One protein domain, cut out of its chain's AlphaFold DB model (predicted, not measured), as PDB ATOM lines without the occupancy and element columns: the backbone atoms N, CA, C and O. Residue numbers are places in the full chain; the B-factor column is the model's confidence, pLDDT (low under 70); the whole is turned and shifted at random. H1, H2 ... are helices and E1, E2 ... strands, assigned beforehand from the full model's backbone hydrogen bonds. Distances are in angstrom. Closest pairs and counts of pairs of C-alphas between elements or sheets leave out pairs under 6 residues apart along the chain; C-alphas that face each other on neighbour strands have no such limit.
ATOM      1  N   LEU A  50     177.608 102.992 176.169       35.28
ATOM      2  CA  LEU A  50     178.852 103.493 175.592       35.28
ATOM      3  C   LEU A  50     178.840 103.262 174.072       35.28
ATOM      4  O   LEU A  50     179.091 102.141 173.628       35.28
ATOM      5  N   LEU A  51     178.557 104.283 173.264       44.41
ATOM      6  CA  LEU A  51     178.840 104.244 171.829       44.41
ATOM      7  C   LEU A  51     180.224 104.821 171.571       44.41
ATOM      8  O   LEU A  51     180.801 105.513 172.402       44.41
ATOM      9  N   VAL A  52     180.765 104.514 170.407       47.00
ATOM     10  CA  VAL A  52     182.047 104.995 169.909       47.00
ATOM     11  C   VAL A  52     181.739 105.636 168.567       47.00
ATOM     12  O   VAL A  52     180.999 105.071 167.785       47.00
ATOM     13  N   ALA A  53     182.188 106.851 168.310       52.47
ATOM     14  CA  ALA A  53     182.192 107.432 166.981       52.47
ATOM     15  C   ALA A  53     183.586 107.245 166.388       52.47
ATOM     16  O   ALA A  53     184.557 107.140 167.125       52.47
ATOM     17  N   LYS A  54     183.708 107.204 165.071       54.34
ATOM     18  CA  LYS A  54     184.983 107.189 164.356       54.34
ATOM     19  C   LYS A  54     185.035 108.341 163.372       54.34
ATOM     20  O   LYS A  54     184.002 108.819 162.905       54.34
ATOM     21  N   ALA A  55     186.246 108.778 163.050       57.31
ATOM     22  CA  ALA A  55     186.470 109.637 161.905       57.31
ATOM     23  C   ALA A  55     185.979 108.932 160.645       57.31
ATOM     24  O   ALA A  55     186.361 107.792 160.362       57.31
ATOM     25  N   LYS A  56     185.127 109.621 159.890       57.66
ATOM     26  CA  LYS A  56     184.637 109.115 158.616       57.66
ATOM     27  C   LYS A  56     185.805 109.048 157.628       57.66
ATOM     28  O   LYS A  56     186.326 110.079 157.213       57.66
ATOM     29  N   ALA A  57     186.182 107.833 157.228       48.88
ATOM     30  CA  ALA A  57     187.410 107.539 156.477       48.88
ATOM     31  C   ALA A  57     187.574 108.306 155.144       48.88
ATOM     32  O   ALA A  57     188.696 108.488 154.680       48.88
ATOM     33  N   GLU A  58     186.477 108.769 154.536       52.78
ATOM     34  CA  GLU A  58     186.482 109.499 153.256       52.78
ATOM     35  C   GLU A  58     186.166 111.000 153.392       52.78
ATOM     36  O   GLU A  58     186.190 111.726 152.401       52.78
ATOM     37  N   ALA A  59     185.882 111.488 154.603       54.59
ATOM     38  CA  ALA A  59     185.503 112.875 154.861       54.59
ATOM     39  C   ALA A  59     186.418 113.480 155.929       54.59
ATOM     40  O   ALA A  59     185.964 113.896 156.978       54.59
ATOM     41  N   ASN A  60     187.726 113.550 155.685       57.06
ATOM     42  CA  ASN A  60     188.658 114.190 156.628       57.06
ATOM     43  C   ASN A  60     188.562 115.727 156.652       57.06
ATOM     44  O   ASN A  60     189.429 116.395 157.212       57.06
ATOM     45  N   THR A  61     187.545 116.311 156.022       80.00
ATOM     46  CA  THR A  61     187.397 117.761 155.944       80.00
ATOM     47  C   THR A  61     186.405 118.208 157.004       80.00
ATOM     48  O   THR A  61     185.219 117.902 156.930       80.00
ATOM     49  N   VAL A  62     186.921 118.898 158.018       87.31
ATOM     50  CA  VAL A  62     186.105 119.674 158.952       87.31
ATOM     51  C   VAL A  62     185.468 120.823 158.176       87.31
ATOM     52  O   VAL A  62     186.165 121.557 157.475       87.31
ATOM     53  N   ASP A  63     184.151 120.978 158.301       92.56
ATOM     54  CA  ASP A  63     183.437 122.089 157.681       92.56
ATOM     55  C   ASP A  63     183.493 123.287 158.627       92.56
ATOM     56  O   ASP A  63     182.743 123.354 159.600       92.56
ATOM     57  N   TYR A  64     184.403 124.221 158.364       93.19
ATOM     58  CA  TYR A  64     184.544 125.443 159.154       93.19
ATOM     59  C   TYR A  64     183.531 126.492 158.725       93.19
ATOM     60  O   TYR A  64     183.427 126.774 157.536       93.19
ATOM     61  N   GLN A  65     182.894 127.158 159.687       92.81
ATOM     62  CA  GLN A  65     181.983 128.285 159.466       92.81
ATOM     63  C   GLN A  65     182.606 129.388 158.592       92.81
ATOM     64  O   GLN A  65     181.922 129.976 157.763       92.81
ATOM     65  N   SER A  66     183.918 129.620 158.691       91.06
ATOM     66  CA  SER A  66     184.650 130.588 157.855       91.06
ATOM     67  C   SER A  66     184.639 130.272 156.352       91.06
ATOM     68  O   SER A  66     184.948 131.140 155.539       91.06
ATOM     69  N   SER A  67     184.292 129.039 155.973       92.19
ATOM     70  CA  SER A  67     184.131 128.611 154.577       92.19
ATOM     71  C   SER A  67     182.706 128.814 154.046       92.19
ATOM     72  O   SER A  67     182.444 128.533 152.877       92.19
ATOM     73  N   PHE A  68     181.788 129.283 154.892       91.06
ATOM     74  CA  PHE A  68     180.371 129.465 154.591       91.06
ATOM     75  C   PHE A  68     180.011 130.952 154.496       91.06
ATOM     76  O   PHE A  68     180.741 131.835 154.945       91.06
ATOM     77  N   GLY A  69     178.892 131.229 153.827       87.06
ATOM     78  CA  GLY A  69     178.333 132.576 153.721       87.06
ATOM     79  C   GLY A  69     177.369 132.886 154.867       87.06
ATOM     80  O   GLY A  69     177.307 132.171 155.858       87.06
ATOM     81  N   ARG A  70     176.560 133.935 154.702       84.31
ATOM     82  CA  ARG A  70     175.443 134.252 155.609       84.31
ATOM     83  C   ARG A  70     174.130 133.646 155.107       84.31
ATOM     84  O   ARG A  70     174.033 133.227 153.945       84.31
ATOM     85  N   GLY A  71     173.098 133.636 155.949       83.81
ATOM     86  CA  GLY A  71     171.759 133.228 155.525       83.81
ATOM     87  C   GLY A  71     171.714 131.760 155.088       83.81
ATOM     88  O   GLY A  71     172.296 130.882 155.716       83.81
ATOM     89  N   SER A  72     171.092 131.460 153.945       85.00
ATOM     90  CA  SER A  72     170.996 130.075 153.449       85.00
ATOM     91  C   SER A  72     172.335 129.437 153.046       85.00
ATOM     92  O   SER A  72     172.355 128.263 152.688       85.00
ATOM     93  N   MET A  73     173.429 130.205 153.032       88.31
ATOM     94  CA  MET A  73     174.783 129.702 152.783       88.31
ATOM     95  C   MET A  73     175.591 129.509 154.069       88.31
ATOM     96  O   MET A  73     176.762 129.171 153.964       88.31
ATOM     97  N   HIS A  74     175.001 129.748 155.240       91.31
ATOM     98  CA  HIS A  74     175.629 129.570 156.548       91.31
ATOM     99  C   HIS A  74     175.780 128.081 156.897       91.31
ATOM    100  O   HIS A  74     174.946 127.268 156.493       91.31
ATOM    101  N   LEU A  75     176.793 127.704 157.690       93.44
ATOM    102  CA  LEU A  75     177.036 126.300 158.066       93.44
ATOM    103  C   LEU A  75     175.811 125.662 158.731       93.44
ATOM    104  O   LEU A  75     175.475 124.510 158.464       93.44
ATOM    105  N   SER A  76     175.090 126.427 159.553       92.75
ATOM    106  CA  SER A  76     173.867 125.949 160.207       92.75
ATOM    107  C   SER A  76     172.766 125.508 159.236       92.75
ATOM    108  O   SER A  76     171.959 124.660 159.602       92.75
ATOM    109  N   ALA A  77     172.755 126.002 157.993       90.56
ATOM    110  CA  ALA A  77     171.784 125.596 156.978       90.56
ATOM    111  C   ALA A  77     172.021 124.171 156.441       90.56
ATOM    112  O   ALA A  77     171.114 123.594 155.841       90.56
ATOM    113  N   ILE A  78     173.213 123.599 156.648       92.19
ATOM    114  CA  ILE A  78     173.554 122.233 156.216       92.19
ATOM    115  C   ILE A  78     173.673 121.235 157.376       92.19
ATOM    116  O   ILE A  78     173.988 120.064 157.138       92.19
ATOM    117  N   LEU A  79     173.454 121.694 158.612       92.94
ATOM    118  CA  LEU A  79     173.462 120.840 159.794       92.94
ATOM    119  C   LEU A  79     172.257 119.901 159.799       92.94
ATOM    120  O   LEU A  79     171.146 120.279 159.431       92.94
ATOM    121  N   ASN A  80     172.483 118.685 160.284       91.44
ATOM    122  CA  ASN A  80     171.451 117.686 160.503       91.44
ATOM    123  C   ASN A  80     171.445 117.210 161.955       91.44
ATOM    124  O   ASN A  80     172.435 117.290 162.682       91.44
ATOM    125  N   GLU A  81     170.303 116.664 162.359       89.88
ATOM    126  CA  GLU A  81     170.174 115.881 163.582       89.88
ATOM    127  C   GLU A  81     171.237 114.771 163.633       89.88
ATOM    128  O   GLU A  81     171.386 113.986 162.694       89.88
ATOM    129  N   GLY A  82     171.975 114.706 164.739       87.81
ATOM    130  CA  GLY A  82     173.077 113.773 164.945       87.81
ATOM    131  C   GLY A  82     174.446 114.264 164.470       87.81
ATOM    132  O   GLY A  82     175.431 113.599 164.788       87.81
ATOM    133  N   ASP A  83     174.558 115.398 163.776       90.75
ATOM    134  CA  ASP A  83     175.871 115.976 163.461       90.75
ATOM    135  C   ASP A  83     176.604 116.351 164.761       90.75
ATOM    136  O   ASP A  83     175.992 116.835 165.717       90.75
ATOM    137  N   ALA A  84     177.921 116.134 164.808       90.56
ATOM    138  CA  ALA A  84     178.753 116.689 165.873       90.56
ATOM    139  C   ALA A  84     179.320 118.034 165.434       90.56
ATOM    140  O   ALA A  84     179.814 118.184 164.313       90.56
ATOM    141  N   VAL A  85     179.281 119.003 166.335       93.50
ATOM    142  CA  VAL A  85     179.692 120.373 166.059       93.50
ATOM    143  C   VAL A  85     180.573 120.931 167.157       93.50
ATOM    144  O   VAL A  85     180.522 120.485 168.304       93.50
ATOM    145  N   VAL A  86     181.361 121.931 166.774       93.44
ATOM    146  CA  VAL A  86     182.096 122.809 167.678       93.44
ATOM    147  C   VAL A  86     181.373 124.145 167.720       93.44
ATOM    148  O   VAL A  86     181.054 124.714 166.671       93.44
ATOM    149  N   TYR A  87     181.126 124.640 168.923       94.38
ATOM    150  CA  TYR A  87     180.544 125.953 169.156       94.38
ATOM    151  C   TYR A  87     181.356 126.721 170.198       94.38
ATOM    152  O   TYR A  87     182.128 126.129 170.947       94.38
ATOM    153  N   GLN A  88     181.197 128.040 170.228       94.19
ATOM    154  CA  GLN A  88     181.867 128.917 171.182       94.19
ATOM    155  C   GLN A  88     180.914 129.470 172.241       94.19
ATOM    156  O   GLN A  88     179.738 129.750 171.986       94.19
ATOM    157  N   THR A  89     181.447 129.651 173.443       93.75
ATOM    158  CA  THR A  89     180.813 130.352 174.565       93.75
ATOM    159  C   THR A  89     181.773 131.402 175.127       93.75
ATOM    160  O   THR A  89     182.911 131.505 174.669       93.75
ATOM    161  N   GLY A  90     181.320 132.205 176.091       93.44
ATOM    162  CA  GLY A  90     182.099 133.323 176.624       93.44
ATOM    163  C   GLY A  90     181.992 134.560 175.736       93.44
ATOM    164  O   GLY A  90     180.902 134.879 175.261       93.44
ATOM    165  N   THR A  91     183.102 135.265 175.546       93.25
ATOM    166  CA  THR A  91     183.210 136.502 174.758       93.25
ATOM    167  C   THR A  91     184.064 136.259 173.529       93.25
ATOM    168  O   THR A  91     185.165 135.731 173.647       93.25
ATOM    169  N   TRP A  92     183.570 136.651 172.359       92.19
ATOM    170  CA  TRP A  92     184.271 136.536 171.082       92.19
ATOM    171  C   TRP A  92     184.078 137.803 170.245       92.19
ATOM    172  O   TRP A  92     183.229 138.640 170.549       92.19
ATOM    173  N   GLU A  93     184.868 137.957 169.185       88.12
ATOM    174  CA  GLU A  93     184.758 139.099 168.279       88.12
ATOM    175  C   GLU A  93     183.941 138.751 167.032       88.12
ATOM    176  O   GLU A  93     184.173 137.736 166.374       88.12
ATOM    177  N   VAL A  94     183.012 139.635 166.671       83.19
ATOM    178  CA  VAL A  94     182.284 139.616 165.397       83.19
ATOM    179  C   VAL A  94     182.508 140.956 164.713       83.19
ATOM    180  O   VAL A  94     182.159 141.997 165.261       83.19
ATOM    181  N   ASP A  95     183.122 140.944 163.529       83.44
ATOM    182  CA  ASP A  95     183.436 142.158 162.760       83.44
ATOM    183  C   ASP A  95     184.207 143.225 163.586       83.44
ATOM    184  O   ASP A  95     184.032 144.432 163.403       83.44
ATOM    185  N   GLY A  96     185.073 142.776 164.509       86.19
ATOM    186  CA  GLY A  96     185.865 143.632 165.408       86.19
ATOM    187  C   GLY A  96     185.095 144.190 166.612       86.19
ATOM    188  O   GLY A  96     185.582 145.101 167.279       86.19
ATOM    189  N   VAL A  97     183.889 143.680 166.875       89.06
ATOM    190  CA  VAL A  97     183.069 144.028 168.039       89.06
ATOM    191  C   VAL A  97     182.987 142.829 168.974       89.06
ATOM    192  O   VAL A  97     182.589 141.743 168.557       89.06
ATOM    193  N   GLU A  98     183.329 143.031 170.245       92.00
ATOM    194  CA  GLU A  98     183.165 142.007 171.278       92.00
ATOM    195  C   GLU A  98     181.681 141.747 171.563       92.00
ATOM    196  O   GLU A  98     180.892 142.664 171.812       92.00
ATOM    197  N   VAL A  99     181.309 140.473 171.553       89.69
ATOM    198  CA  VAL A  99     179.979 139.977 171.899       89.69
ATOM    199  C   VAL A  99     180.123 138.818 172.881       89.69
ATOM    200  O   VAL A  99     181.035 138.005 172.756       89.69
ATOM    201  N   GLY A 100     179.234 138.731 173.873       89.62
ATOM    202  CA  GLY A 100     179.247 137.633 174.838       89.62
ATOM    203  C   GLY A 100     179.005 138.061 176.278       89.62
ATOM    204  O   GLY A 100     178.363 139.078 176.544       89.62
ATOM    205  N   THR A 101     179.477 137.239 177.213       88.06
ATOM    206  CA  THR A 101     179.159 137.346 178.648       88.06
ATOM    207  C   THR A 101     180.205 138.091 179.479       88.06
ATOM    208  O   THR A 101     179.989 138.274 180.674       88.06
ATOM    209  N   GLY A 102     181.323 138.514 178.884       91.44
ATOM    210  CA  GLY A 102     182.489 139.058 179.593       91.44
ATOM    211  C   GLY A 102     183.489 137.990 180.056       91.44
ATOM    212  O   GLY A 102     184.568 138.334 180.525       91.44
ATOM    213  N   GLU A 103     183.157 136.707 179.895       91.94
ATOM    214  CA  GLU A 103     184.060 135.583 180.173       91.94
ATOM    215  C   GLU A 103     184.974 135.301 178.967       91.94
ATOM    216  O   GLU A 103     184.575 135.607 177.839       91.94
ATOM    217  N   PRO A 104     186.160 134.691 179.144       91.00
ATOM    218  CA  PRO A 104     187.011 134.282 178.027       91.00
ATOM    219  C   PRO A 104     186.297 133.336 177.057       91.00
ATOM    220  O   PRO A 104     185.478 132.514 177.472       91.00
ATOM    221  N   MET A 105     186.628 133.426 175.766       91.75
ATOM    222  CA  MET A 105     186.110 132.507 174.749       91.75
ATOM    223  C   MET A 105     186.464 131.055 175.093       91.75
ATOM    224  O   MET A 105     187.628 130.738 175.340       91.75
ATOM    225  N   GLN A 106     185.480 130.158 175.042       90.50
ATOM    226  CA  GLN A 106     185.679 128.721 175.243       90.50
ATOM    227  C   GLN A 106     185.084 127.938 174.077       90.50
ATOM    228  O   GLN A 106     183.970 128.238 173.640       90.50
ATOM    229  N   LEU A 107     185.799 126.916 173.600       90.06
ATOM    230  CA  LEU A 107     185.254 125.976 172.625       90.06
ATOM    231  C   LEU A 107     184.536 124.853 173.361       90.06
ATOM    232  O   LEU A 107     185.021 124.302 174.350       90.06
ATOM    233  N   CYS A 108     183.371 124.504 172.852       90.56
ATOM    234  CA  CYS A 108     182.513 123.464 173.375       90.56
ATOM    235  C   CYS A 108     182.055 122.566 172.227       90.56
ATOM    236  O   CYS A 108     182.106 122.940 171.053       90.56
ATOM    237  N   TYR A 109     181.603 121.365 172.567       90.19
ATOM    238  CA  TYR A 109     181.236 120.350 171.591       90.19
ATOM    239  C   TYR A 109     179.822 119.873 171.858       90.19
ATOM    240  O   TYR A 109     179.429 119.700 173.009       90.19
ATOM    241  N   ALA A 110     179.058 119.637 170.797       91.25
ATOM    242  CA  ALA A 110     177.707 119.118 170.922       91.25
ATOM    243  C   ALA A 110     177.381 118.120 169.813       91.25
ATOM    244  O   ALA A 110     177.817 118.280 168.675       91.25
ATOM    245  N   LYS A 111     176.565 117.114 170.137       90.44
ATOM    246  CA  LYS A 111     175.807 116.336 169.152       90.44
ATOM    247  C   LYS A 111     174.443 116.993 168.990       90.44
ATOM    248  O   LYS A 111     173.723 117.152 169.974       90.44
ATOM    249  N   ILE A 112     174.084 117.362 167.769       92.38
ATOM    250  CA  ILE A 112     172.823 118.049 167.488       92.38
ATOM    251  C   ILE A 112     171.647 117.109 167.739       92.38
ATOM    252  O   ILE A 112     171.589 116.016 167.182       92.38
ATOM    253  N   ASP A 113     170.695 117.568 168.547       89.75
ATOM    254  CA  ASP A 113     169.403 116.912 168.752       89.75
ATOM    255  C   ASP A 113     168.316 117.623 167.944       89.75
ATOM    256  O   ASP A 113     167.584 117.004 167.186       89.75
ATOM    257  N   THR A 114     168.217 118.947 168.054       89.69
ATOM    258  CA  THR A 114     167.181 119.702 167.341       89.69
ATOM    259  C   THR A 114     167.685 121.047 166.838       89.69
ATOM    260  O   THR A 114     168.530 121.701 167.446       89.69
ATOM    261  N   LEU A 115     167.137 121.470 165.698       89.06
ATOM    262  CA  LEU A 115     167.444 122.735 165.036       89.06
ATOM    263  C   LEU A 115     166.153 123.539 164.881       89.06
ATOM    264  O   LEU A 115     165.186 123.077 164.275       89.06
ATOM    265  N   GLN A 116     166.139 124.763 165.398       87.38
ATOM    266  CA  GLN A 116     165.102 125.745 165.110       87.38
ATOM    267  C   GLN A 116     165.753 126.949 164.440       87.38
ATOM    268  O   GLN A 116     166.192 127.880 165.108       87.38
ATOM    269  N   LEU A 117     165.811 126.930 163.112       81.56
ATOM    270  CA  LEU A 117     166.383 128.018 162.326       81.56
ATOM    271  C   LEU A 117     165.265 128.846 161.692       81.56
ATOM    272  O   LEU A 117     164.357 128.314 161.049       81.56
ATOM    273  N   VAL A 118     165.335 130.156 161.901       79.25
ATOM    274  CA  VAL A 118     164.499 131.174 161.271       79.25
ATOM    275  C   VAL A 118     165.418 132.057 160.444       79.25
ATOM    276  O   VAL A 118     166.094 132.958 160.940       79.25
ATOM    277  N   TRP A 119     165.419 131.790 159.147       67.50
ATOM    278  CA  TRP A 119     166.145 132.596 158.185       67.50
ATOM    279  C   TRP A 119     165.301 133.805 157.801       67.50
ATOM    280  O   TRP A 119     164.226 133.664 157.217       67.50
ATOM    281  N   THR A 120     165.790 134.997 158.128       69.00
ATOM    282  CA  THR A 120     165.348 136.240 157.483       69.00
ATOM    283  C   THR A 120     166.460 136.722 156.557       69.00
ATOM    284  O   THR A 120     167.573 136.217 156.654       69.00
ATOM    285  N   HIS A 121     166.173 137.635 155.621       58.56
ATOM    286  CA  HIS A 121     167.043 137.839 154.452       58.56
ATOM    287  C   HIS A 121     168.513 138.175 154.767       58.56
ATOM    288  O   HIS A 121     169.360 137.837 153.950       58.56
ATOM    289  N   ASP A 122     168.792 138.709 155.964       62.78
ATOM    290  CA  ASP A 122     170.132 139.136 156.389       62.78
ATOM    291  C   ASP A 122     170.536 138.662 157.796       62.78
ATOM    292  O   ASP A 122     171.675 138.879 158.202       62.78
ATOM    293  N   CYS A 123     169.622 138.042 158.550       63.22
ATOM    294  CA  CYS A 123     169.875 137.652 159.935       63.22
ATOM    295  C   CYS A 123     169.472 136.196 160.160       63.22
ATOM    296  O   CYS A 123     168.305 135.822 159.965       63.22
ATOM    297  N   GLU A 124     170.431 135.400 160.628       68.25
ATOM    298  CA  GLU A 124     170.170 134.136 161.305       68.25
ATOM    299  C   GLU A 124     169.568 134.404 162.684       68.25
ATOM    300  O   GLU A 124     170.235 134.840 163.619       68.25
ATOM    301  N   HIS A 125     168.289 134.078 162.837       72.31
ATOM    302  CA  HIS A 125     167.697 133.912 164.152       72.31
ATOM    303  C   HIS A 125     167.425 132.439 164.349       72.31
ATOM    304  O   HIS A 125     166.747 131.802 163.550       72.31
ATOM    305  N   GLY A 126     167.955 131.854 165.406       83.88
ATOM    306  CA  GLY A 126     167.735 130.442 165.602       83.88
ATOM    307  C   GLY A 126     168.365 129.918 166.857       83.88
ATOM    308  O   GLY A 126     169.053 130.623 167.590       83.88
ATOM    309  N   GLN A 127     168.075 128.654 167.079       91.56
ATOM    310  CA  GLN A 127     168.482 127.944 168.256       91.56
ATOM    311  C   GLN A 127     168.850 126.527 167.855       91.56
ATOM    312  O   GLN A 127     168.038 125.791 167.286       91.56
ATOM    313  N   ILE A 128     170.101 126.182 168.113       94.31
ATOM    314  CA  ILE A 128     170.653 124.851 167.936       94.31
ATOM    315  C   ILE A 128     170.670 124.220 169.320       94.31
ATOM    316  O   ILE A 128     171.185 124.812 170.268       94.31
ATOM    317  N   ARG A 129     170.067 123.042 169.445       94.00
ATOM    318  CA  ARG A 129     170.014 122.281 170.690       94.00
ATOM    319  C   ARG A 129     170.701 120.949 170.500       94.00
ATOM    320  O   ARG A 129     170.549 120.297 169.463       94.00
ATOM    321  N   GLY A 130     171.428 120.525 171.517       91.19
ATOM    322  CA  GLY A 130     172.166 119.280 171.455       91.19
ATOM    323  C   GLY A 130     172.550 118.742 172.815       91.19
ATOM    324  O   GLY A 130     172.232 119.315 173.855       91.19
ATOM    325  N   LEU A 131     173.246 117.617 172.772       88.50
ATOM    326  CA  LEU A 131     173.880 116.994 173.923       88.50
ATOM    327  C   LEU A 131     175.342 117.426 173.961       88.50
ATOM    328  O   LEU A 131     176.050 117.240 172.968       88.50
ATOM    329  N   SER A 132     175.783 117.984 175.088       87.62
ATOM    330  CA  SER A 132     177.185 118.347 175.304       87.62
ATOM    331  C   SER A 132     178.097 117.125 175.163       87.62
ATOM    332  O   SER A 132     177.784 116.031 175.647       87.62
ATOM    333  N   LEU A 133     179.229 117.304 174.488       83.88
ATOM    334  CA  LEU A 133     180.269 116.295 174.323       83.88
ATOM    335  C   LEU A 133     181.530 116.760 175.050       83.88
ATOM    336  O   LEU A 133     181.909 117.924 174.971       83.88
ATOM    337  N   ASN A 134     182.224 115.824 175.692       75.88
ATOM    338  CA  ASN A 134     183.522 116.082 176.304       75.88
ATOM    339  C   ASN A 134     184.624 115.391 175.507       75.88
ATOM    340  O   ASN A 134     184.473 114.254 175.067       75.88
ATOM    341  N   LEU A 135     185.749 116.066 175.308       69.31
ATOM    342  CA  LEU A 135     186.948 115.452 174.742       69.31
ATOM    343  C   LEU A 135     187.614 114.620 175.852       69.31
ATOM    344  O   LEU A 135     187.861 115.142 176.937       69.31
ATOM    345  N   ALA A 136     187.880 113.328 175.631       62.12
ATOM    346  CA  ALA A 136     188.772 112.599 176.527       62.12
ATOM    347  C   ALA A 136     190.217 112.983 176.162       62.12
ATOM    348  O   ALA A 136     190.502 113.448 175.056       62.12
ATOM    349  N   SER A 137     191.104 112.878 177.146       54.47
ATOM    350  CA  SER A 137     192.451 113.450 177.121       54.47
ATOM    351  C   SER A 137     193.237 113.122 175.849       54.47
ATOM    352  O   SER A 137     193.231 111.993 175.355       54.47
ATOM    353  N   PHE A 138     193.948 114.136 175.350       53.25
ATOM    354  CA  PHE A 138     194.747 114.092 174.131       53.25
ATOM    355  C   PHE A 138     196.115 113.424 174.338       53.25
ATOM    356  O   PHE A 138     197.144 114.035 174.065       53.25
ATOM    357  N   ASP A 139     196.148 112.174 174.788       51.41
ATOM    358  CA  ASP A 139     197.333 111.352 174.524       51.41
ATOM    359  C   ASP A 139     197.274 110.905 173.050       51.41
ATOM    360  O   ASP A 139     196.184 110.774 172.482       51.41
ATOM    361  N   GLU A 140     198.427 110.798 172.381       42.88
ATOM    362  CA  GLU A 140     198.547 110.550 170.933       42.88
ATOM    363  C   GLU A 140     197.682 109.355 170.481       42.88
ATOM    364  O   GLU A 140     198.033 108.193 170.674       42.88
ATOM    365  N   GLY A 141     196.518 109.660 169.893       47.59
ATOM    366  CA  GLY A 141     195.419 108.703 169.685       47.59
ATOM    367  C   GLY A 141     194.086 109.182 170.270       47.59
ATOM    368  O   GLY A 141     193.296 108.368 170.733       47.59
ATOM    369  N   SER A 142     193.864 110.500 170.281       43.22
ATOM    370  CA  SER A 142     192.894 111.169 171.146       43.22
ATOM    371  C   SER A 142     191.457 110.713 170.922       43.22
ATOM    372  O   SER A 142     190.935 110.712 169.807       43.22
ATOM    373  N   GLU A 143     190.823 110.346 172.027       48.94
ATOM    374  CA  GLU A 143     189.492 109.768 172.082       48.94
ATOM    375  C   GLU A 143     188.568 110.821 172.705       48.94
ATOM    376  O   GLU A 143     188.857 111.311 173.780       48.94
ATOM    377  N   VAL A 144     187.459 111.212 172.084       47.31
ATOM    378  CA  VAL A 144     186.465 112.119 172.694       47.31
ATOM    379  C   VAL A 144     185.465 111.264 173.450       47.31
ATOM    380  O   VAL A 144     184.951 110.310 172.889       47.31
ATOM    381  N   SER A 145     185.177 111.548 174.714       45.50
ATOM    382  CA  SER A 145     184.238 110.771 175.524       45.50
ATOM    383  C   SER A 145     183.242 111.711 176.167       45.50
ATOM    384  O   SER A 145     183.635 112.564 176.952       45.50
ATOM    385  N   THR A 146     181.951 111.493 175.952       46.97
ATOM    386  CA  THR A 146     180.881 112.088 176.762       46.97
ATOM    387  C   THR A 146     181.049 111.670 178.226       46.97
ATOM    388  O   THR A 146     180.536 110.641 178.659       46.97
ATOM    389  N   LYS A 147     181.849 112.408 178.991       43.03
ATOM    390  CA  LYS A 147     181.867 112.298 180.443       43.03
ATOM    391  C   LYS A 147     180.817 113.257 180.970       43.03
ATOM    392  O   LYS A 147     180.976 114.456 180.798       43.03
ATOM    393  N   GLY A 148     179.786 112.747 181.630       42.41
ATOM    394  CA  GLY A 148     179.117 113.551 182.644       42.41
ATOM    395  C   GLY A 148     180.167 114.055 183.631       42.41
ATOM    396  O   GLY A 148     181.182 113.391 183.868       42.41
ATOM    397  N   ARG A 149     179.974 115.267 184.138       37.31
ATOM    398  CA  ARG A 149     180.834 115.904 185.134       37.31
ATOM    399  C   ARG A 149     181.093 114.933 186.297       37.31
ATOM    400  O   ARG A 149     180.213 114.694 187.113       37.31
ATOM    401  N   TYR A 164     174.428 113.957 181.142       63.34
ATOM    402  CA  TYR A 164     174.318 114.702 179.893       63.34
ATOM    403  C   TYR A 164     173.700 116.071 180.132       63.34
ATOM    404  O   TYR A 164     172.564 116.190 180.597       63.34
ATOM    405  N   GLU A 165     174.436 117.109 179.751       82.38
ATOM    406  CA  GLU A 165     173.924 118.469 179.732       82.38
ATOM    407  C   GLU A 165     173.339 118.773 178.351       82.38
ATOM    408  O   GLU A 165     174.016 118.653 177.323       82.38
ATOM    409  N   PHE A 166     172.060 119.154 178.328       87.31
ATOM    410  CA  PHE A 166     171.451 119.734 177.138       87.31
ATOM    411  C   PHE A 166     171.954 121.156 176.971       87.31
ATOM    412  O   PHE A 166     171.775 121.985 177.862       87.31
ATOM    413  N   VAL A 167     172.536 121.431 175.813       91.81
ATOM    414  CA  VAL A 167     173.093 122.739 175.484       91.81
ATOM    415  C   VAL A 167     172.283 123.402 174.389       91.81
ATOM    416  O   VAL A 167     171.674 122.746 173.539       91.81
ATOM    417  N   GLU A 168     172.284 124.726 174.431       94.44
ATOM    418  CA  GLU A 168     171.537 125.581 173.531       94.44
ATOM    419  C   GLU A 168     172.426 126.745 173.100       94.44
ATOM    420  O   GLU A 168     172.989 127.441 173.943       94.44
ATOM    421  N   PHE A 169     172.575 126.940 171.793       94.25
ATOM    422  CA  PHE A 169     173.422 127.991 171.238       94.25
ATOM    423  C   PHE A 169     172.853 128.532 169.924       94.25
ATOM    424  O   PHE A 169     172.076 127.872 169.225       94.25
ATOM    425  N   GLY A 170     173.195 129.777 169.607       93.50
ATOM    426  CA  GLY A 170     172.805 130.433 168.365       93.50
ATOM    427  C   GLY A 170     173.656 129.976 167.171       93.50
ATOM    428  O   GLY A 170     174.771 129.491 167.361       93.50
ATOM    429  N   PRO A 171     173.180 130.169 165.927       92.25
ATOM    430  CA  PRO A 171     173.961 129.883 164.721       92.25
ATOM    431  C   PRO A 171     175.317 130.597 164.683       92.25
ATOM    432  O   PRO A 171     176.298 129.983 164.294       92.25
ATOM    433  N   GLU A 172     175.388 131.830 165.183       91.50
ATOM    434  CA  GLU A 172     176.613 132.647 165.243       91.50
ATOM    435  C   GLU A 172     177.681 132.093 166.201       91.50
ATOM    436  O   GLU A 172     178.853 132.464 166.152       91.50
ATOM    437  N   GLN A 173     177.286 131.198 167.107       93.81
ATOM    438  CA  GLN A 173     178.218 130.512 167.997       93.81
ATOM    439  C   GLN A 173     178.821 129.269 167.337       93.81
ATOM    440  O   GLN A 173     179.726 128.664 167.899       93.81
ATOM    441  N   LEU A 174     178.320 128.845 166.176       94.62
ATOM    442  CA  LEU A 174     178.787 127.652 165.485       94.62
ATOM    443  C   LEU A 174     180.117 127.927 164.777       94.62
ATOM    444  O   LEU A 174     180.218 128.832 163.956       94.62
ATOM    445  N   LEU A 175     181.126 127.098 165.044       94.56
ATOM    446  CA  LEU A 175     182.456 127.245 164.451       94.56
ATOM    447  C   LEU A 175     182.759 126.184 163.405       94.56
ATOM    448  O   LEU A 175     183.377 126.485 162.383       94.56
ATOM    449  N   ALA A 176     182.351 124.941 163.655       94.31
ATOM    450  CA  ALA A 176     182.637 123.852 162.740       94.31
ATOM    451  C   ALA A 176     181.665 122.680 162.878       94.31
ATOM    452  O   ALA A 176     181.154 122.405 163.966       94.31
ATOM    453  N   ARG A 177     181.484 121.932 161.786       93.75
ATOM    454  CA  ARG A 177     180.923 120.577 161.807       93.75
ATOM    455  C   ARG A 177     182.050 119.557 161.683       93.75
ATOM    456  O   ARG A 177     182.886 119.638 160.782       93.75
ATOM    457  N   LEU A 178     182.055 118.586 162.590       89.69
ATOM    458  CA  LEU A 178     183.047 117.519 162.632       89.69
ATOM    459  C   LEU A 178     182.583 116.321 161.783       89.69
ATOM    460  O   LEU A 178     181.407 115.954 161.829       89.69
ATOM    461  N   PRO A 179     183.490 115.666 161.040       85.75
ATOM    462  CA  PRO A 179     183.148 114.508 160.224       85.75
ATOM    463  C   PRO A 179     183.109 113.231 161.067       85.75
ATOM    464  O   PRO A 179     184.084 112.478 161.164       85.75
ATOM    465  N   VAL A 180     181.962 112.995 161.694       79.12
ATOM    466  CA  VAL A 180     181.773 111.891 162.638       79.12
ATOM    467  C   VAL A 180     180.925 110.781 162.031       79.12
ATOM    468  O   VAL A 180     179.946 111.035 161.331       79.12
ATOM    469  N   GLU A 181     181.283 109.540 162.324       74.88
ATOM    470  CA  GLU A 181     180.438 108.371 162.105       74.88
ATOM    471  C   GLU A 181     180.163 107.716 163.453       74.88
ATOM    472  O   GLU A 181     181.096 107.351 164.159       74.88
ATOM    473  N   TRP A 182     178.896 107.581 163.837       74.56
ATOM    474  CA  TRP A 182     178.513 106.972 165.112       74.56
ATOM    475  C   TRP A 182     178.425 105.443 164.967       74.56
ATOM    476  O   TRP A 182     177.611 104.941 164.193       74.56
ATOM    477  N   GLU A 183     179.239 104.685 165.704       66.94
ATOM    478  CA  GLU A 183     179.154 103.219 165.750       66.94
ATOM    479  C   GLU A 183     177.987 102.761 166.631       66.94
ATOM    480  O   GLU A 183     177.592 103.458 167.555       66.94
ATOM    481  N   GLY A 184     177.454 101.560 166.372       62.91
ATOM    482  CA  GLY A 184     176.402 100.934 167.191       62.91
ATOM    483  C   GLY A 184     174.968 101.385 166.879       62.91
ATOM    484  O   GLY A 184     174.026 100.936 167.526       62.91
ATOM    485  N   CYS A 185     174.784 102.206 165.848       55.91
ATOM    486  CA  CYS A 185     173.486 102.706 165.414       55.91
ATOM    487  C   CYS A 185     172.766 101.746 164.451       55.91
ATOM    488  O   CYS A 185     172.915 101.850 163.233       55.91
ATOM    489  N   SER A 186     171.931 100.829 164.953       49.88
ATOM    490  CA  SER A 186     171.030 100.045 164.091       49.88
ATOM    491  C   SER A 186     169.785 100.855 163.688       49.88
ATOM    492  O   SER A 186     168.686 100.591 164.169       49.88
ATOM    493  N   GLY A 187     169.934 101.840 162.799       50.09
ATOM    494  CA  GLY A 187     168.809 102.353 161.999       50.09
ATOM    495  C   GLY A 187     168.415 103.825 162.155       50.09
ATOM    496  O   GLY A 187     167.867 104.355 161.195       50.09
ATOM    497  N   ASN A 188     168.731 104.511 163.263       54.62
ATOM    498  CA  ASN A 188     168.526 105.963 163.418       54.62
ATOM    499  C   ASN A 188     169.664 106.588 164.243       54.62
ATOM    500  O   ASN A 188     169.960 106.106 165.331       54.62
ATOM    501  N   ALA A 189     170.255 107.696 163.780       52.47
ATOM    502  CA  ALA A 189     171.329 108.408 164.498       52.47
ATOM    503  C   ALA A 189     170.902 108.948 165.884       52.47
ATOM    504  O   ALA A 189     171.749 109.199 166.749       52.47
ATOM    505  N   MET A 190     169.589 109.097 166.092       56.34
ATOM    506  CA  MET A 190     168.970 109.524 167.349       56.34
ATOM    507  C   MET A 190     168.708 108.399 168.346       56.34
ATOM    508  O   MET A 190     168.571 108.690 169.524       56.34
ATOM    509  N   ASP A 191     168.676 107.137 167.905       55.75
ATOM    510  CA  ASP A 191     168.535 105.983 168.815       55.75
ATOM    511  C   ASP A 191     169.884 105.596 169.457       55.75
ATOM    512  O   ASP A 191     169.993 104.613 170.187       55.75
ATOM    513  N   CYS A 192     170.934 106.364 169.167       56.53
ATOM    514  CA  CYS A 192     172.279 106.167 169.682       56.53
ATOM    515  C   CYS A 192     172.498 107.151 170.819       56.53
ATOM    516  O   CYS A 192     172.913 108.295 170.593       56.53
ATOM    517  N   ASP A 193     172.160 106.692 172.020       54.59
ATOM    518  CA  ASP A 193     171.988 107.552 173.184       54.59
ATOM    519  C   ASP A 193     173.277 108.240 173.657       54.59
ATOM    520  O   ASP A 193     173.179 109.281 174.292       54.59
ATOM    521  N   VAL A 194     174.486 107.753 173.348       52.88
ATOM    522  CA  VAL A 194     175.736 108.347 173.869       52.88
ATOM    523  C   VAL A 194     176.984 107.909 173.089       52.88
ATOM    524  O   VAL A 194     177.359 106.752 173.170       52.88
ATOM    525  N   GLY A 195     177.702 108.799 172.395       46.44
ATOM    526  CA  GLY A 195     178.882 108.422 171.596       46.44
ATOM    527  C   GLY A 195     180.224 108.988 172.060       46.44
ATOM    528  O   GLY A 195     180.362 110.174 172.332       46.44
ATOM    529  N   ARG A 196     181.247 108.134 172.060       48.78
ATOM    530  CA  ARG A 196     182.663 108.434 172.259       48.78
ATOM    531  C   ARG A 196     183.310 108.783 170.925       48.78
ATOM    532  O   ARG A 196     183.742 107.897 170.206       48.78
ATOM    533  N   LEU A 197     183.372 110.053 170.572       54.56
ATOM    534  CA  LEU A 197     183.895 110.515 169.294       54.56
ATOM    535  C   LEU A 197     185.416 110.239 169.079       54.56
ATOM    536  O   LEU A 197     186.294 110.927 169.566       54.56
ATOM    537  N   LEU A 198     185.792 109.251 168.274       53.03
ATOM    538  CA  LEU A 198     187.180 109.035 167.831       53.03
ATOM    539  C   LEU A 198     187.447 109.836 166.555       53.03
ATOM    540  O   LEU A 198     187.615 109.269 165.474       53.03
ATOM    541  N   VAL A 199     187.436 111.164 166.662       61.56
ATOM    542  CA  VAL A 199     187.854 112.046 165.568       61.56
ATOM    543  C   VAL A 199     189.162 112.724 165.914       61.56
ATOM    544  O   VAL A 199     189.335 113.268 167.002       61.56
ATOM    545  N   SER A 200     190.075 112.738 164.942       65.31
ATOM    546  CA  SER A 200     191.225 113.627 164.964       65.31
ATOM    547  C   SER A 200     190.727 115.066 164.851       65.31
ATOM    548  O   SER A 200     190.512 115.576 163.751       65.31
ATOM    549  N   VAL A 201     190.510 115.713 165.992       70.56
ATOM    550  CA  VAL A 201     190.161 117.131 166.022       70.56
ATOM    551  C   VAL A 201     191.403 117.938 165.610       70.56
ATOM    552  O   VAL A 201     192.484 117.710 166.183       70.56
ATOM    553  N   PRO A 202     191.296 118.842 164.616       74.38
ATOM    554  CA  PRO A 202     192.363 119.775 164.256       74.38
ATOM    555  C   PRO A 202     192.878 120.541 165.476       74.38
ATOM    556  O   PRO A 202     192.110 120.830 166.391       74.38
ATOM    557  N   ALA A 203     194.182 120.826 165.532       76.12
ATOM    558  CA  ALA A 203     194.822 121.403 166.719       76.12
ATOM    559  C   ALA A 203     194.207 122.748 167.150       76.12
ATOM    560  O   ALA A 203     194.071 123.003 168.342       76.12
ATOM    561  N   ASP A 204     193.781 123.550 166.179       78.31
ATOM    562  CA  ASP A 204     193.083 124.830 166.325       78.31
ATOM    563  C   ASP A 204     191.706 124.716 166.993       78.31
ATOM    564  O   ASP A 204     191.221 125.695 167.550       78.31
ATOM    565  N   LEU A 205     191.095 123.530 166.996       78.88
ATOM    566  CA  LEU A 205     189.804 123.299 167.640       78.88
ATOM    567  C   LEU A 205     189.932 122.659 169.033       78.88
ATOM    568  O   LEU A 205     188.936 122.554 169.737       78.88
ATOM    569  N   ARG A 206     191.128 122.274 169.503       72.56
ATOM    570  CA  ARG A 206     191.325 121.465 170.736       72.56
ATOM    571  C   ARG A 206     191.092 122.187 172.082       72.56
ATOM    572  O   ARG A 206     191.494 121.678 173.123       72.56
TER     573      ARG A 206
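AT A GLANCE: This is residues 50 to 149 and 164 to 206 of the 213 residues of the protein "Hypothetical protein" of Leptocylindrus danicus (UniProt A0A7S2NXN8). The core is one strongly twisted antiparallel sheet, E7 E6 E5 E2 E8, folded over sharply where its long strands E5 and E6 bend, with the short helix H1 on it beside the edge strand E8. The hairpin E3 and E4 sits at one end of the domain, and a small sheet, E9 E1 E10, sits at the opposite end. The printed part has 143 residues, with one named helix and ten named strands in the order E1 H1 E2 E3 E4 E5 E6 E7 E8 E9 E10; the small sheet is mixed, and the pair E3 and E4 is antiparallel. The class is mostly strand, although under half of the residues, 63, are in named elements. The whole is compact, with a radius of gyration of the C-alphas of 15.0 A, and its C-alphas span 40 by 32 by 29 A.

IN THESE COORDINATES: E1, residues 51 to 55, begins with C-alpha 51 at (178.840, 104.244, 171.829) and is 13.6 A long. After residues 56 to 74, H1 takes residues 75 to 78. E2, residues 84 to 89, is 16.3 A long. E3, residues 91 to 94, and E4, residues 97 to 100, follow. E5, residues 106 to 119, is the longest strand at 14 residues and 26.2 A; it bends by 100 degrees at residue 111, where C-alpha 111 stands at (175.807, 116.336, 169.152). E6, residues 124 to 133, is 24.3 A long and bends by 58 degrees at residue 130. E7 is residues 166 to 169, E8 residues 174 to 178 and E9 residues 180 to 182. E10, residues 195 to 198, ends with C-alpha 198 at (187.180, 109.035, 167.831).

HOW THE PARTS SIT: In the largest sheet E7 and E8 are the edge strands. E7 and E6 are antiparallel at 149 degrees, with N 128 and O 169 at 2.8 A. E6 and E5, a hairpin, run antiparallel at 140 degrees, with N 127 and O 116 at 2.8 A and N 133 and O 109 at 2.8 A. E5 and E2 are antiparallel, with N 108 and O 87 at 2.8 A. E2 and E8 are antiparallel at 155 degrees, with N 86 and O 176 at 2.9 A. Residues 63 to 64 pair antiparallel with residues 176 to 177 of E8. From edge to edge the strands' lines turn by 125 degrees. H1 is on this sheet at a height of 6.0 A, over none of the strands, but only just: 2 of its 4 C-alphas fall on E8. Its closest C-alphas to E8 are those of Ser 76 and Leu 174, 7.4 A apart. H1 is too short for a pair of O i and N i+4; its one O i to N i+3 pair is within range. E3 and E4, a hairpin, are antiparallel at 142 degrees, with N 99 and O 92 at 2.8 A. E8 runs on into E9 at 60 degrees. E9 and E1 are antiparallel at 149 degrees, with N 54 and O 181 at 2.8 A. E1 and E10 are parallel at 29 degrees, with N 53 and O 196 at 2.7 A. E3 and E1 are apart.

THE WHOLE: The two C-alphas farthest apart are those of Gly 96 and Ser 186, 46.1 A. Residues 150 to 163 are not printed, and C-alphas 149 and 164 are 8.4 A apart across this cut, in the link from E6 to E7. Of the links that are printed whole, E1 to H1 and E9 to E10 are long. Mean pLDDT of the printed part is 76.0; residues 50 to 60, 119 to 124, 135 to 149, 164 and 183 to 200 are under 70.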